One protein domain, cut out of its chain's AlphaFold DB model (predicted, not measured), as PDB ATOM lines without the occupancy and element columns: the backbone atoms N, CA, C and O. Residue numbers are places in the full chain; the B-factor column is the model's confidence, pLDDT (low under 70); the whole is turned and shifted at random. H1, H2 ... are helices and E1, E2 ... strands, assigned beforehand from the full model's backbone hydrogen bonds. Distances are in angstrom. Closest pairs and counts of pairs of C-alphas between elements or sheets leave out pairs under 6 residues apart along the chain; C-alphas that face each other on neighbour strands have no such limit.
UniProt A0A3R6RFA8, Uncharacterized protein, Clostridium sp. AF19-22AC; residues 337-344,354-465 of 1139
ATOM      1  N   HIS A 337      28.021 153.172  49.279       95.00
ATOM      2  CA  HIS A 337      28.033 153.898  50.538       95.00
ATOM      3  C   HIS A 337      26.905 153.415  51.455       95.00
ATOM      4  O   HIS A 337      25.806 153.089  50.993       95.00
ATOM      5  N   TRP A 338      27.184 153.317  52.755       95.94
ATOM      6  CA  TRP A 338      26.209 152.887  53.752       95.94
ATOM      7  C   TRP A 338      25.629 154.080  54.504       95.94
ATOM      8  O   TRP A 338      26.369 154.922  55.012       95.94
ATOM      9  N   TYR A 339      24.305 154.089  54.639       92.19
ATOM     10  CA  TYR A 339      23.544 155.102  55.363       92.19
ATOM     11  C   TYR A 339      22.705 154.458  56.460       92.19
ATOM     12  O   TYR A 339      22.272 153.312  56.341       92.19
ATOM     13  N   ILE A 340      22.442 155.205  57.530       90.31
ATOM     14  CA  ILE A 340      21.459 154.813  58.544       90.31
ATOM     15  C   ILE A 340      20.243 155.710  58.365       90.31
ATOM     16  O   ILE A 340      20.349 156.923  58.532       90.31
ATOM     17  N   ARG A 341      19.101 155.108  58.034       87.19
ATOM     18  CA  ARG A 341      17.825 155.808  57.862       87.19
ATOM     19  C   ARG A 341      16.806 155.382  58.907       87.19
ATOM     20  O   ARG A 341      16.929 154.331  59.539       87.19
ATOM     21  N   ARG A 342      15.793 156.222  59.094       83.38
ATOM     22  CA  ARG A 342      14.615 155.915  59.913       83.38
ATOM     23  C   ARG A 342      13.705 154.958  59.138       83.38
ATOM     24  O   ARG A 342      13.567 155.080  57.930       83.38
ATOM     25  N   SER A 343      13.096 153.999  59.824       76.44
ATOM     26  CA  SER A 343      12.173 153.041  59.217       76.44
ATOM     27  C   SER A 343      10.773 153.633  59.067       76.44
ATOM     28  O   SER A 343      10.162 154.027  60.059       76.44
ATOM     29  N   ASP A 344      10.204 153.542  57.864       67.75
ATOM     30  CA  ASP A 344       8.825 153.973  57.577       67.75
ATOM     31  C   ASP A 344       7.755 153.256  58.424       67.75
ATOM     32  O   ASP A 344       6.647 153.752  58.607       67.75
ATOM     33  N   ALA A 354      16.129 158.209  70.528       76.12
ATOM     34  CA  ALA A 354      17.428 158.821  70.281       76.12
ATOM     35  C   ALA A 354      18.320 157.869  69.469       76.12
ATOM     36  O   ALA A 354      18.252 156.651  69.628       76.12
ATOM     37  N   VAL A 355      19.177 158.425  68.612       83.19
ATOM     38  CA  VAL A 355      20.203 157.640  67.914       83.19
ATOM     39  C   VAL A 355      21.162 157.050  68.963       83.19
ATOM     40  O   VAL A 355      21.613 157.801  69.832       83.19
ATOM     41  N   PRO A 356      21.483 155.741  68.918       86.62
ATOM     42  CA  PRO A 356      22.413 155.133  69.864       86.62
ATOM     43  C   PRO A 356      23.781 155.828  69.884       86.62
ATOM     44  O   PRO A 356      24.361 156.111  68.834       86.62
ATOM     45  N   GLU A 357      24.317 156.076  71.078       84.88
ATOM     46  CA  GLU A 357      25.616 156.737  71.255       84.88
ATOM     47  C   GLU A 357      26.748 155.925  70.602       84.88
ATOM     48  O   GLU A 357      26.892 154.724  70.842       84.88
ATOM     49  N   GLY A 358      27.580 156.585  69.790       87.06
ATOM     50  CA  GLY A 358      28.675 155.943  69.057       87.06
ATOM     51  C   GLY A 358      28.295 155.423  67.666       87.06
ATOM     52  O   GLY A 358      29.157 154.847  66.983       87.06
ATOM     53  N   THR A 359      27.059 155.673  67.214       89.56
ATOM     54  CA  THR A 359      26.567 155.308  65.876       89.56
ATOM     55  C   THR A 359      27.453 155.885  64.771       89.56
ATOM     56  O   THR A 359      27.842 155.156  63.851       89.56
ATOM     57  N   MET A 360      27.863 157.154  64.884       89.81
ATOM     58  CA  MET A 360      28.796 157.777  63.935       89.81
ATOM     59  C   MET A 360      30.084 156.955  63.771       89.81
ATOM     60  O   MET A 360      30.556 156.734  62.653       89.81
ATOM     61  N   GLY A 361      30.646 156.474  64.883       92.19
ATOM     62  CA  GLY A 361      31.906 155.740  64.908       92.19
ATOM     63  C   GLY A 361      31.829 154.380  64.217       92.19
ATOM     64  O   GLY A 361      32.744 154.023  63.473       92.19
ATOM     65  N   VAL A 362      30.762 153.608  64.456       94.00
ATOM     66  CA  VAL A 362      30.568 152.302  63.793       94.00
ATOM     67  C   VAL A 362      30.308 152.468  62.293       94.00
ATOM     68  O   VAL A 362      30.920 151.749  61.500       94.00
ATOM     69  N   LEU A 363      29.500 153.460  61.899       94.94
ATOM     70  CA  LEU A 363      29.152 153.701  60.498       94.94
ATOM     71  C   LEU A 363      30.351 154.198  59.682       94.94
ATOM     72  O   LEU A 363      30.648 153.631  58.633       94.94
ATOM     73  N   ASN A 364      31.096 155.188  60.183       95.00
ATOM     74  CA  ASN A 364      32.299 155.676  59.504       95.00
ATOM     75  C   ASN A 364      33.323 154.551  59.335       95.00
ATOM     76  O   ASN A 364      33.870 154.372  58.253       95.00
ATOM     77  N   ARG A 365      33.522 153.703  60.357       95.69
ATOM     78  CA  ARG A 365      34.383 152.518  60.228       95.69
ATOM     79  C   ARG A 365      33.909 151.580  59.117       95.69
ATOM     80  O   ARG A 365      34.759 151.030  58.410       95.69
ATOM     81  N   LEU A 366      32.606 151.346  58.982       97.56
ATOM     82  CA  LEU A 366      32.055 150.544  57.891       97.56
ATOM     83  C   LEU A 366      32.329 151.202  56.529       97.56
ATOM     84  O   LEU A 366      32.878 150.536  55.653       97.56
ATOM     85  N   ASN A 367      32.040 152.494  56.379       96.56
ATOM     86  CA  ASN A 367      32.236 153.232  55.128       96.56
ATOM     87  C   ASN A 367      33.712 153.358  54.734       96.56
ATOM     88  O   ASN A 367      34.042 153.136  53.576       96.56
ATOM     89  N   THR A 368      34.636 153.576  55.674       96.00
ATOM     90  CA  THR A 368      36.079 153.533  55.383       96.00
ATOM     91  C   THR A 368      36.492 152.165  54.834       96.00
ATOM     92  O   THR A 368      37.245 152.092  53.864       96.00
ATOM     93  N   ALA A 369      35.994 151.068  55.418       97.31
ATOM     94  CA  ALA A 369      36.311 149.721  54.940       97.31
ATOM     95  C   ALA A 369      35.681 149.435  53.564       97.31
ATOM     96  O   ALA A 369      36.331 148.826  52.717       97.31
ATOM     97  N   GLN A 370      34.451 149.905  53.333       97.50
ATOM     98  CA  GLN A 370      33.748 149.791  52.052       97.50
ATOM     99  C   GLN A 370      34.470 150.579  50.949       97.50
ATOM    100  O   GLN A 370      34.815 149.995  49.927       97.50
ATOM    101  N   ASN A 371      34.803 151.850  51.192       94.94
ATOM    102  CA  ASN A 371      35.557 152.691  50.259       94.94
ATOM    103  C   ASN A 371      36.922 152.075  49.923       94.94
ATOM    104  O   ASN A 371      37.318 152.056  48.761       94.94
ATOM    105  N   SER A 372      37.620 151.520  50.924       96.12
ATOM    106  CA  SER A 372      38.907 150.838  50.714       96.12
ATOM    107  C   SER A 372      38.762 149.598  49.826       96.12
ATOM    108  O   SER A 372      39.601 149.361  48.960       96.12
ATOM    109  N   LEU A 373      37.699 148.808  50.025       97.75
ATOM    110  CA  LEU A 373      37.413 147.627  49.208       97.75
ATOM    111  C   LEU A 373      37.085 148.017  47.761       97.75
ATOM    112  O   LEU A 373      37.603 147.405  46.828       97.75
ATOM    113  N   ASP A 374      36.253 149.040  47.576       96.88
ATOM    114  CA  ASP A 374      35.835 149.494  46.252       96.88
ATOM    115  C   ASP A 374      37.013 150.109  45.475       96.88
ATOM    116  O   ASP A 374      37.197 149.803  44.294       96.88
ATOM    117  N   ALA A 375      37.865 150.903  46.137       94.88
ATOM    118  CA  ALA A 375      39.111 151.411  45.558       94.88
ATOM    119  C   ALA A 375      40.050 150.268  45.147       94.88
ATOM    120  O   ALA A 375      40.582 150.265  44.036       94.88
ATOM    121  N   LEU A 376      40.187 149.247  45.997       96.75
ATOM    122  CA  LEU A 376      41.019 148.081  45.717       96.75
ATOM    123  C   LEU A 376      40.516 147.270  44.513       96.75
ATOM    124  O   LEU A 376      41.324 146.827  43.696       96.75
ATOM    125  N   TYR A 377      39.201 147.105  44.350       96.44
ATOM    126  CA  TYR A 377      38.653 146.466  43.153       96.44
ATOM    127  C   TYR A 377      38.948 147.265  41.881       96.44
ATOM    128  O   TYR A 377      39.308 146.665  40.866       96.44
ATOM    129  N   ARG A 378      38.884 148.601  41.933       95.25
ATOM    130  CA  ARG A 378      39.276 149.454  40.801       95.25
ATOM    131  C   ARG A 378      40.770 149.335  40.484       95.25
ATOM    132  O   ARG A 378      41.123 149.173  39.320       95.25
ATOM    133  N   GLU A 379      41.642 149.328  41.495       95.44
ATOM    134  CA  GLU A 379      43.081 149.074  41.307       95.44
ATOM    135  C   GLU A 379      43.346 147.703  40.671       95.44
ATOM    136  O   GLU A 379      44.177 147.583  39.769       95.44
ATOM    137  N   MET A 380      42.636 146.660  41.116       95.44
ATOM    138  CA  MET A 380      42.736 145.322  40.533       95.44
ATOM    139  C   MET A 380      42.344 145.323  39.055       95.44
ATOM    140  O   MET A 380      43.033 144.686  38.260       95.44
ATOM    141  N   THR A 381      41.287 146.042  38.671       94.31
ATOM    142  CA  THR A 381      40.909 146.215  37.260       94.31
ATOM    143  C   THR A 381      42.031 146.885  36.468       94.31
ATOM    144  O   THR A 381      42.454 146.338  35.452       94.31
ATOM    145  N   SER A 382      42.626 147.972  36.975       94.88
ATOM    146  CA  SER A 382      43.775 148.613  36.316       94.88
ATOM    147  C   SER A 382      44.986 147.677  36.182       94.88
ATOM    148  O   SER A 382      45.687 147.706  35.171       94.88
ATOM    149  N   TYR A 383      45.260 146.819  37.171       95.62
ATOM    150  CA  TYR A 383      46.335 145.826  37.063       95.62
ATOM    151  C   TYR A 383      46.026 144.712  36.060       95.62
ATOM    152  O   TYR A 383      46.946 144.249  35.384       95.62
ATOM    153  N   LYS A 384      44.762 144.288  35.943       93.88
ATOM    154  CA  LYS A 384      44.324 143.331  34.917       93.88
ATOM    155  C   LYS A 384      44.515 143.903  33.514       93.88
ATOM    156  O   LYS A 384      45.063 143.208  32.665       93.88
ATOM    157  N   GLU A 385      44.155 145.168  33.302       91.06
ATOM    158  CA  GLU A 385      44.406 145.880  32.041       91.06
ATOM    159  C   GLU A 385      45.908 145.943  31.726       91.06
ATOM    160  O   GLU A 385      46.328 145.507  30.662       91.06
ATOM    161  N   ARG A 386      46.752 146.359  32.684       93.06
ATOM    162  CA  ARG A 386      48.217 146.395  32.486       93.06
ATOM    163  C   ARG A 386      48.818 145.014  32.202       93.06
ATOM    164  O   ARG A 386      49.809 144.912  31.482       93.06
ATOM    165  N   LEU A 387      48.269 143.953  32.802       93.25
ATOM    166  CA  LEU A 387      48.691 142.578  32.528       93.25
ATOM    167  C   LEU A 387      48.312 142.166  31.101       93.25
ATOM    168  O   LEU A 387      49.109 141.516  30.427       93.25
ATOM    169  N   GLN A 388      47.129 142.574  30.643       90.75
ATOM    170  CA  GLN A 388      46.691 142.359  29.272       90.75
ATOM    171  C   GLN A 388      47.548 143.133  28.262       90.75
ATOM    172  O   GLN A 388      47.966 142.546  27.265       90.75
ATOM    173  N   ASP A 389      47.877 144.395  28.541       90.94
ATOM    174  CA  ASP A 389      48.764 145.209  27.702       90.94
ATOM    175  C   ASP A 389      50.153 144.546  27.567       90.94
ATOM    176  O   ASP A 389      50.682 144.371  26.467       90.94
ATOM    177  N   ALA A 390      50.728 144.076  28.684       92.44
ATOM    178  CA  ALA A 390      52.006 143.361  28.678       92.44
ATOM    179  C   ALA A 390      51.943 142.041  27.885       92.44
ATOM    180  O   ALA A 390      52.897 141.690  27.191       92.44
ATOM    181  N   PHE A 391      50.822 141.319  27.954       90.12
ATOM    182  CA  PHE A 391      50.621 140.096  27.180       90.12
ATOM    183  C   PHE A 391      50.436 140.366  25.680       90.12
ATOM    184  O   PHE A 391      50.961 139.622  24.853       90.12
ATOM    185  N   SER A 392      49.753 141.451  25.316       89.25
ATOM    186  CA  SER A 392      49.657 141.909  23.926       89.25
ATOM    187  C   SER A 392      51.051 142.194  23.347       89.25
ATOM    188  O   SER A 392      51.401 141.673  22.287       89.25
ATOM    189  N   LEU A 393      51.910 142.896  24.095       90.31
ATOM    190  CA  LEU A 393      53.308 143.121  23.709       90.31
ATOM    191  C   LEU A 393      54.127 141.824  23.635       90.31
ATOM    192  O   LEU A 393      54.969 141.683  22.750       90.31
ATOM    193  N   TYR A 394      53.878 140.859  24.527       89.94
ATOM    194  CA  TYR A 394      54.506 139.533  24.477       89.94
ATOM    195  C   TYR A 394      54.196 138.808  23.158       89.94
ATOM    196  O   TYR A 394      55.102 138.254  22.532       89.94
ATOM    197  N   GLN A 395      52.938 138.849  22.705       86.50
ATOM    198  CA  GLN A 395      52.525 138.265  21.426       86.50
ATOM    199  C   GLN A 395      53.202 138.973  20.246       86.50
ATOM    200  O   GLN A 395      53.848 138.317  19.425       86.50
ATOM    201  N   GLN A 396      53.149 140.310  20.212       87.31
ATOM    202  CA  GLN A 396      53.808 141.103  19.170       87.31
ATOM    203  C   GLN A 396      55.321 140.843  19.108       87.31
ATOM    204  O   GLN A 396      55.861 140.624  18.025       87.31
ATOM    205  N   CYS A 397      56.004 140.787  20.255       89.38
ATOM    206  CA  CYS A 397      57.443 140.527  20.337       89.38
ATOM    207  C   CYS A 397      57.833 139.152  19.778       89.38
ATOM    208  O   CYS A 397      58.910 139.008  19.194       89.38
ATOM    209  N   ARG A 398      56.991 138.127  19.965       86.00
ATOM    210  CA  ARG A 398      57.280 136.761  19.506       86.00
ATOM    211  C   ARG A 398      57.063 136.567  18.011       86.00
ATOM    212  O   ARG A 398      57.773 135.766  17.406       86.00
ATOM    213  N   GLU A 399      56.085 137.257  17.434       83.94
ATOM    214  CA  GLU A 399      55.701 137.068  16.032       83.94
ATOM    215  C   GLU A 399      56.343 138.091  15.088       83.94
ATOM    216  O   GLU A 399      56.623 137.776  13.927       83.94
ATOM    217  N   ASN A 400      56.628 139.307  15.566       82.06
ATOM    218  CA  ASN A 400      57.198 140.358  14.735       82.06
ATOM    219  C   ASN A 400      58.702 140.135  14.495       82.06
ATOM    220  O   ASN A 400      59.552 140.390  15.346       82.06
ATOM    221  N   GLN A 401      59.052 139.739  13.269       74.06
ATOM    222  CA  GLN A 401      60.443 139.533  12.843       74.06
ATOM    223  C   GLN A 401      61.310 140.807  12.900       74.06
ATOM    224  O   GLN A 401      62.536 140.709  12.897       74.06
ATOM    225  N   LYS A 402      60.691 141.996  12.906       80.50
ATOM    226  CA  LYS A 402      61.352 143.309  12.980       80.50
ATOM    227  C   LYS A 402      60.903 144.074  14.224       80.50
ATOM    228  O   LYS A 402      60.527 145.238  14.142       80.50
ATOM    229  N   TRP A 403      60.926 143.392  15.358       85.00
ATOM    230  CA  TRP A 403      60.634 143.978  16.655       85.00
ATOM    231  C   TRP A 403      61.707 144.992  17.080       85.00
ATOM    232  O   TRP A 403      62.895 144.664  17.131       85.00
ATOM    233  N   ASP A 404      61.286 146.215  17.392       86.19
ATOM    234  CA  ASP A 404      62.111 147.311  17.914       86.19
ATOM    235  C   ASP A 404      61.701 147.747  19.336       86.19
ATOM    236  O   ASP A 404      62.229 148.728  19.866       86.19
ATOM    237  N   GLY A 405      60.783 146.997  19.955       88.62
ATOM    238  CA  GLY A 405      60.281 147.218  21.306       88.62
ATOM    239  C   GLY A 405      61.087 146.521  22.420       88.62
ATOM    240  O   GLY A 405      62.232 146.107  22.216       88.62
ATOM    241  N   PRO A 406      60.498 146.386  23.625       91.25
ATOM    242  CA  PRO A 406      61.123 145.764  24.802       91.25
ATOM    243  C   PRO A 406      61.574 144.314  24.590       91.25
ATOM    244  O   PRO A 406      60.945 143.570  23.843       91.25
ATOM    245  N   GLY A 407      62.633 143.867  25.270       93.00
ATOM    246  CA  GLY A 407      63.091 142.481  25.155       93.00
ATOM    247  C   GLY A 407      62.084 141.487  25.740       93.00
ATOM    248  O   GLY A 407      61.424 141.778  26.734       93.00
ATOM    249  N   LEU A 408      62.003 140.276  25.172       92.06
ATOM    250  CA  LEU A 408      61.079 139.234  25.648       92.06
ATOM    251  C   LEU A 408      61.223 138.961  27.157       92.06
ATOM    252  O   LEU A 408      60.224 138.869  27.861       92.06
ATOM    253  N   ALA A 409      62.462 138.912  27.659       93.88
ATOM    254  CA  ALA A 409      62.747 138.717  29.081       93.88
ATOM    255  C   ALA A 409      62.208 139.863  29.961       93.88
ATOM    256  O   ALA A 409      61.685 139.599  31.041       93.88
ATOM    257  N   ASP A 410      62.276 141.111  29.484       94.62
ATOM    258  CA  ASP A 410      61.756 142.279  30.206       94.62
ATOM    259  C   ASP A 410      60.220 142.226  30.286       94.62
ATOM    260  O   ASP A 410      59.621 142.562  31.311       94.62
ATOM    261  N   ILE A 411      59.567 141.763  29.212       94.44
ATOM    262  CA  ILE A 411      58.110 141.588  29.161       94.44
ATOM    263  C   ILE A 411      57.667 140.469  30.111       94.44
ATOM    264  O   ILE A 411      56.723 140.646  30.883       94.44
ATOM    265  N   GLU A 412      58.368 139.333  30.102       94.88
ATOM    266  CA  GLU A 412      58.115 138.210  31.008       94.88
ATOM    267  C   GLU A 412      58.310 138.600  32.482       94.88
ATOM    268  O   GLU A 412      57.467 138.271  33.324       94.88
ATOM    269  N   GLU A 413      59.372 139.348  32.800       95.88
ATOM    270  CA  GLU A 413      59.612 139.892  34.142       95.88
ATOM    271  C   GLU A 413      58.474 140.825  34.569       95.88
ATOM    272  O   GLU A 413      57.929 140.696  35.672       95.88
ATOM    273  N   ARG A 414      58.050 141.728  33.676       95.00
ATOM    274  CA  ARG A 414      56.951 142.660  33.940       95.00
ATOM    275  C   ARG A 414      55.632 141.935  34.197       95.00
ATOM    276  O   ARG A 414      54.928 142.284  35.147       95.00
ATOM    277  N   MET A 415      55.301 140.918  33.402       95.62
ATOM    278  CA  MET A 415      54.115 140.089  33.629       95.62
ATOM    279  C   MET A 415      54.182 139.364  34.982       95.62
ATOM    280  O   MET A 415      53.195 139.350  35.720       95.62
ATOM    281  N   GLY A 416      55.348 138.824  35.354       96.00
ATOM    282  CA  GLY A 416      55.568 138.204  36.665       96.00
ATOM    283  C   GLY A 416      55.362 139.176  37.834       96.00
ATOM    284  O   GLY A 416      54.717 138.829  38.828       96.00
ATOM    285  N   LEU A 417      55.840 140.417  37.696       96.12
ATOM    286  CA  LEU A 417      55.623 141.485  38.675       96.12
ATOM    287  C   LEU A 417      54.133 141.833  38.818       96.12
ATOM    288  O   LEU A 417      53.632 141.938  39.938       96.12
ATOM    289  N   LEU A 418      53.425 142.009  37.698       95.81
ATOM    290  CA  LEU A 418      51.995 142.334  37.687       95.81
ATOM    291  C   LEU A 418      51.155 141.210  38.302       95.81
ATOM    292  O   LEU A 418      50.278 141.488  39.118       95.81
ATOM    293  N   LYS A 419      51.480 139.949  37.995       95.88
ATOM    294  CA  LYS A 419      50.863 138.778  38.628       95.88
ATOM    295  C   LYS A 419      51.032 138.807  40.149       95.88
ATOM    296  O   LYS A 419      50.056 138.649  40.873       95.88
ATOM    297  N   SER A 420      52.256 139.028  40.633       96.75
ATOM    298  CA  SER A 420      52.544 139.085  42.073       96.75
ATOM    299  C   SER A 420      51.727 140.177  42.776       96.75
ATOM    300  O   SER A 420      51.132 139.937  43.828       96.75
ATOM    301  N   LYS A 421      51.617 141.360  42.151       96.31
ATOM    302  CA  LYS A 421      50.769 142.452  42.651       96.31
ATOM    303  C   LYS A 421      49.290 142.067  42.674       96.31
ATOM    304  O   LYS A 421      48.624 142.328  43.668       96.31
ATOM    305  N   LEU A 422      48.776 141.428  41.622       96.19
ATOM    306  CA  LEU A 422      47.386 140.959  41.576       96.19
ATOM    307  C   LEU A 422      47.089 139.929  42.670       96.19
ATOM    308  O   LEU A 422      46.082 140.066  43.356       96.19
ATOM    309  N   ASP A 423      47.975 138.951  42.880       96.06
ATOM    310  CA  ASP A 423      47.828 137.953  43.948       96.06
ATOM    311  C   ASP A 423      47.759 138.614  45.331       96.06
ATOM    312  O   ASP A 423      46.893 138.279  46.141       96.06
ATOM    313  N   GLN A 424      48.634 139.591  45.589       96.94
ATOM    314  CA  GLN A 424      48.617 140.371  46.825       96.94
ATOM    315  C   GLN A 424      47.293 141.134  46.986       96.94
ATOM    316  O   GLN A 424      46.639 141.045  48.024       96.94
ATOM    317  N   LYS A 425      46.866 141.854  45.944       96.19
ATOM    318  CA  LYS A 425      45.655 142.684  45.960       96.19
ATOM    319  C   LYS A 425      44.381 141.845  46.116       96.19
ATOM    320  O   LYS A 425      43.468 142.249  46.826       96.19
ATOM    321  N   MET A 426      44.339 140.644  45.539       95.56
ATOM    322  CA  MET A 426      43.245 139.688  45.751       95.56
ATOM    323  C   MET A 426      43.135 139.254  47.218       95.56
ATOM    324  O   MET A 426      42.030 139.216  47.757       95.56
ATOM    325  N   GLN A 427      44.262 138.976  47.883       96.38
ATOM    326  CA  GLN A 427      44.273 138.634  49.311       96.38
ATOM    327  C   GLN A 427      43.824 139.817  50.182       96.38
ATOM    328  O   GLN A 427      43.014 139.642  51.093       96.38
ATOM    329  N   GLU A 428      44.301 141.027  49.872       97.44
ATOM    330  CA  GLU A 428      43.859 142.267  50.528       97.44
ATOM    331  C   GLU A 428      42.340 142.477  50.369       97.44
ATOM    332  O   GLU A 428      41.661 142.858  51.324       97.44
ATOM    333  N   ALA A 429      41.781 142.157  49.196       96.38
ATOM    334  CA  ALA A 429      40.357 142.315  48.914       96.38
ATOM    335  C   ALA A 429      39.496 141.316  49.692       96.38
ATOM    336  O   ALA A 429      38.435 141.680  50.200       96.38
ATOM    337  N   GLU A 430      39.942 140.067  49.836       96.75
ATOM    338  CA  GLU A 430      39.254 139.080  50.675       96.75
ATOM    339  C   GLU A 430      39.241 139.489  52.154       96.75
ATOM    340  O   GLU A 430      38.223 139.321  52.837       96.75
ATOM    341  N   GLU A 431      40.346 140.054  52.645       96.81
ATOM    342  CA  GLU A 431      40.452 140.581  54.004       96.81
ATOM    343  C   GLU A 431      39.498 141.762  54.220       96.81
ATOM    344  O   GLU A 431      38.661 141.721  55.125       96.81
ATOM    345  N   LEU A 432      39.550 142.776  53.351       97.19
ATOM    346  CA  LEU A 432      38.662 143.938  53.426       97.19
ATOM    347  C   LEU A 432      37.191 143.545  53.288       97.19
ATOM    348  O   LEU A 432      36.353 144.039  54.039       97.19
ATOM    349  N   ARG A 433      36.859 142.589  52.414       97.81
ATOM    350  CA  ARG A 433      35.491 142.064  52.290       97.81
ATOM    351  C   ARG A 433      35.003 141.435  53.593       97.81
ATOM    352  O   ARG A 433      33.845 141.631  53.972       97.81
ATOM    353  N   ARG A 434      35.868 140.703  54.304       97.69
ATOM    354  CA  ARG A 434      35.540 140.159  55.628       97.69
ATOM    355  C   ARG A 434      35.356 141.276  56.651       97.69
ATOM    356  O   ARG A 434      34.395 141.229  57.411       97.69
ATOM    357  N   GLN A 435      36.213 142.296  56.632       97.38
ATOM    358  CA  GLN A 435      36.091 143.458  57.517       97.38
ATOM    359  C   GLN A 435      34.796 144.236  57.283       97.38
ATOM    360  O   GLN A 435      34.128 144.578  58.254       97.38
ATOM    361  N   VAL A 436      34.399 144.461  56.028       97.75
ATOM    362  CA  VAL A 436      33.112 145.080  55.679       97.75
ATOM    363  C   VAL A 436      31.960 144.251  56.237       97.75
ATOM    364  O   VAL A 436      31.074 144.800  56.884       97.75
ATOM    365  N   MET A 437      31.980 142.923  56.064       97.44
ATOM    366  CA  MET A 437      30.930 142.054  56.606       97.44
ATOM    367  C   MET A 437      30.856 142.119  58.140       97.44
ATOM    368  O   MET A 437      29.760 142.235  58.686       97.44
ATOM    369  N   THR A 438      31.999 142.090  58.831       97.75
ATOM    370  CA  THR A 438      32.062 142.209  60.295       97.75
ATOM    371  C   THR A 438      31.549 143.570  60.764       97.75
ATOM    372  O   THR A 438      30.649 143.627  61.596       97.75
ATOM    373  N   ARG A 439      32.042 144.672  60.185       97.38
ATOM    374  CA  ARG A 439      31.633 146.040  60.550       97.38
ATOM    375  C   ARG A 439      30.167 146.310  60.228       97.38
ATOM    376  O   ARG A 439      29.494 147.021  60.971       97.38
ATOM    377  N   LYS A 440      29.642 145.698  59.163       97.00
ATOM    378  CA  LYS A 440      28.215 145.718  58.841       97.00
ATOM    379  C   LYS A 440      27.409 145.061  59.961       97.00
ATOM    380  O   LYS A 440      26.464 145.666  60.452       97.00
ATOM    381  N   GLN A 441      27.796 143.860  60.393       95.75
ATOM    382  CA  GLN A 441      27.126 143.167  61.499       95.75
ATOM    383  C   GLN A 441      27.221 143.949  62.815       95.75
ATOM    384  O   GLN A 441      26.228 144.033  63.529       95.75
ATOM    385  N   GLU A 442      28.377 144.543  63.120       95.00
ATOM    386  CA  GLU A 442      28.557 145.420  64.285       95.00
ATOM    387  C   GLU A 442      27.604 146.620  64.234       95.00
ATOM    388  O   GLU A 442      26.928 146.911  65.218       95.00
ATOM    389  N   THR A 443      27.499 147.276  63.076       94.12
ATOM    390  CA  THR A 443      26.612 148.431  62.875       94.12
ATOM    391  C   THR A 443      25.142 148.029  62.999       94.12
ATOM    392  O   THR A 443      24.392 148.671  63.729       94.12
ATOM    393  N   GLU A 444      24.728 146.921  62.374       93.25
ATOM    394  CA  GLU A 444      23.366 146.385  62.502       93.25
ATOM    395  C   GLU A 444      23.023 146.007  63.952       93.25
ATOM    396  O   GLU A 444      21.908 146.249  64.405       93.25
ATOM    397  N   GLN A 445      23.958 145.407  64.693       91.62
ATOM    398  CA  GLN A 445      23.756 145.079  66.107       91.62
ATOM    399  C   GLN A 445      23.654 146.335  66.972       91.62
ATOM    400  O   GLN A 445      22.830 146.365  67.884       91.62
ATOM    401  N   HIS A 446      24.448 147.363  66.668       90.56
ATOM    402  CA  HIS A 446      24.440 148.633  67.385       90.56
ATOM    403  C   HIS A 446      23.089 149.350  67.259       90.56
ATOM    404  O   HIS A 446      22.511 149.752  68.265       90.56
ATOM    405  N   ILE A 447      22.530 149.424  66.045       89.12
ATOM    406  CA  ILE A 447      21.248 150.110  65.805       89.12
ATOM    407  C   ILE A 447      20.015 149.285  66.211       89.12
ATOM    408  O   ILE A 447      18.945 149.844  66.444       89.12
ATOM    409  N   ARG A 448      20.140 147.954  66.340       82.75
ATOM    410  CA  ARG A 448      19.045 147.068  66.792       82.75
ATOM    411  C   ARG A 448      18.600 147.317  68.235       82.75
ATOM    412  O   ARG A 448      17.530 146.834  68.596       82.75
ATOM    413  N   ALA A 449      19.386 148.036  69.037       70.12
ATOM    414  CA  ALA A 449      19.015 148.409  70.401       70.12
ATOM    415  C   ALA A 449      17.684 149.186  70.468       70.12
ATOM    416  O   ALA A 449      16.966 149.060  71.454       70.12
ATOM    417  N   GLU A 450      17.317 149.893  69.393       67.19
ATOM    418  CA  GLU A 450      16.112 150.733  69.296       67.19
ATOM    419  C   GLU A 450      14.957 150.040  68.546       67.19
ATOM    420  O   GLU A 450      14.189 150.655  67.803       67.19
ATOM    421  N   ASP A 451      14.847 148.715  68.696       68.56
ATOM    422  CA  ASP A 451      13.666 147.930  68.309       68.56
ATOM    423  C   ASP A 451      13.265 148.061  66.813       68.56
ATOM    424  O   ASP A 451      12.097 147.938  66.437       68.56
ATOM    425  N   GLY A 452      14.241 148.313  65.933       71.81
ATOM    426  CA  GLY A 452      14.062 148.388  64.476       71.81
ATOM    427  C   GLY A 452      13.630 149.752  63.921       71.81
ATOM    428  O   GLY A 452      13.222 149.812  62.761       71.81
ATOM    429  N   PHE A 453      13.713 150.829  64.717       80.75
ATOM    430  CA  PHE A 453      13.437 152.196  64.250       80.75
ATOM    431  C   PHE A 453      14.477 152.706  63.241       80.75
ATOM    432  O   PHE A 453      14.121 153.424  62.314       80.75
ATOM    433  N   PHE A 454      15.741 152.301  63.376       87.19
ATOM    434  CA  PHE A 454      16.810 152.628  62.431       87.19
ATOM    435  C   PHE A 454      17.169 151.417  61.568       87.19
ATOM    436  O   PHE A 454      17.208 150.283  62.054       87.19
ATOM    437  N   GLN A 455      17.458 151.656  60.290       89.50
ATOM    438  CA  GLN A 455      17.860 150.632  59.332       89.50
ATOM    439  C   GLN A 455      19.125 151.049  58.593       89.50
ATOM    440  O   GLN A 455      19.313 152.214  58.252       89.50
ATOM    441  N   LEU A 456      19.999 150.067  58.375       93.38
ATOM    442  CA  LEU A 456      21.216 150.230  57.599       93.38
ATOM    443  C   LEU A 456      20.894 149.965  56.125       93.38
ATOM    444  O   LEU A 456      20.544 148.841  55.756       93.38
ATOM    445  N   GLU A 457      21.042 150.988  55.297       93.25
ATOM    446  CA  GLU A 457      20.795 150.944  53.861       93.25
ATOM    447  C   GLU A 457      22.098 151.095  53.082       93.25
ATOM    448  O   GLU A 457      23.078 151.669  53.560       93.25
ATOM    449  N   LYS A 458      22.110 150.530  51.876       94.31
ATOM    450  CA  LYS A 458      23.256 150.533  50.972       94.31
ATOM    451  C   LYS A 458      22.833 151.204  49.677       94.31
ATOM    452  O   LYS A 458      21.929 150.699  49.013       94.31
ATOM    453  N   GLU A 459      23.508 152.283  49.311       94.31
ATOM    454  CA  GLU A 459      23.229 153.033  48.087       94.31
ATOM    455  C   GLU A 459      24.480 153.139  47.218       94.31
ATOM    456  O   GLU A 459      25.607 152.945  47.687       94.31
ATOM    457  N   GLU A 460      24.268 153.378  45.926       93.25
ATOM    458  CA  GLU A 460      25.359 153.612  44.987       93.25
ATOM    459  C   GLU A 460      26.032 154.945  45.322       93.25
ATOM    460  O   GLU A 460      25.361 155.962  45.509       93.25
ATOM    461  N   ASP A 461      27.358 154.938  45.410       92.25
ATOM    462  CA  ASP A 461      28.116 156.169  45.591       92.25
ATOM    463  C   ASP A 461      28.228 156.940  44.263       92.25
ATOM    464  O   ASP A 461      27.885 156.456  43.184       92.25
ATOM    465  N   THR A 462      28.760 158.154  44.331       92.94
ATOM    466  CA  THR A 462      29.043 159.022  43.190       92.94
ATOM    467  C   THR A 462      29.758 158.263  42.077       92.94
ATOM    468  O   THR A 462      30.867 157.745  42.265       92.94
ATOM    469  N   ARG A 463      29.122 158.237  40.906       95.50
ATOM    470  CA  ARG A 463      29.628 157.574  39.705       95.50
ATOM    471  C   ARG A 463      30.896 158.229  39.170       95.50
ATOM    472  O   ARG A 463      31.075 159.441  39.279       95.50
ATOM    473  N   PHE A 464      31.742 157.420  38.541       96.94
ATOM    474  CA  PHE A 464      32.867 157.906  37.745       96.94
ATOM    475  C   PHE A 464      32.374 158.244  36.349       96.94
ATOM    476  O   PHE A 464      31.753 157.397  35.719       96.94
ATOM    477  N   CYS A 465      32.668 159.435  35.845       97.25
ATOM    478  CA  CYS A 465      32.228 159.859  34.523       97.25
ATOM    479  C   CYS A 465      33.426 160.183  33.623       97.25
ATOM    480  O   CYS A 465      34.448 160.695  34.081       97.25
TER     481      CYS A 465
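This is residues 337 to 344 and 354 to 465 of the 1139 residues of an uncharacterized protein of Clostridium sp. AF19-22AC (UniProt A0A3R6RFA8). A long helical hairpin, H1 and H2 side by side, has a small sheet of two strands, E1 and E2, beside the end where H1 begins and H2 ends. At the far end of the hairpin residues 399 to 404 stand free. The printed part has 120 residues, in the order E1, H1, H2, E2, and its class is mostly helix; the sheet is antiparallel. The whole is extended, with a radius of gyration of the C-alphas of 22.0 A, and spans 74 by 28 by 15 A, only just a rod.

E1, residues 337 to 342, begins with C-alpha 337 at (28.033, 153.898, 50.538). H1, residues 359 to 399, is 60.5 A long. H2, residues 408 to 450, is 63.7 A long and begins with C-alpha 408 at (61.079, 139.234, 25.648). E2, residues 454 to 460, ends with C-alpha 460 at (25.359, 153.612, 44.987).

E1 and E2 are antiparallel neighbours at 146 degrees; N 339 and O 457 are within hydrogen-bond range at 2.9 A, as are N 455 and O 341 at 2.8 A. The closest C-alphas of E1 and H1 are those of Trp 338 and Asn 367, 6.2 A apart. H1 and H2, a helical hairpin, touch, the closest C-alphas being those of Leu 366 and Arg 439 at 5.2 A. They run opposite ways at a shallow tilt of 18 degrees. The closest C-alphas of H2 and E2 are those of Ile 447 and Phe 454, 6.1 A apart. E1 and H2 are apart, and so are H1 and E2. Every O i to N i+4 pair is within hydrogen-bond range in H1, and 37 of 39 in H2.

The C-alphas farthest apart, those of Ala 354 and Gln 401, are 74.3 A from each other. Residues 345 to 353 are not printed, and C-alphas 344 and 354 are 16.1 A apart across this cut. The link from H1 to H2 is short and that from H2 to E2 tight. Mean pLDDT of the printed part is 91.6; residues 344, 450 and 451 are under 70.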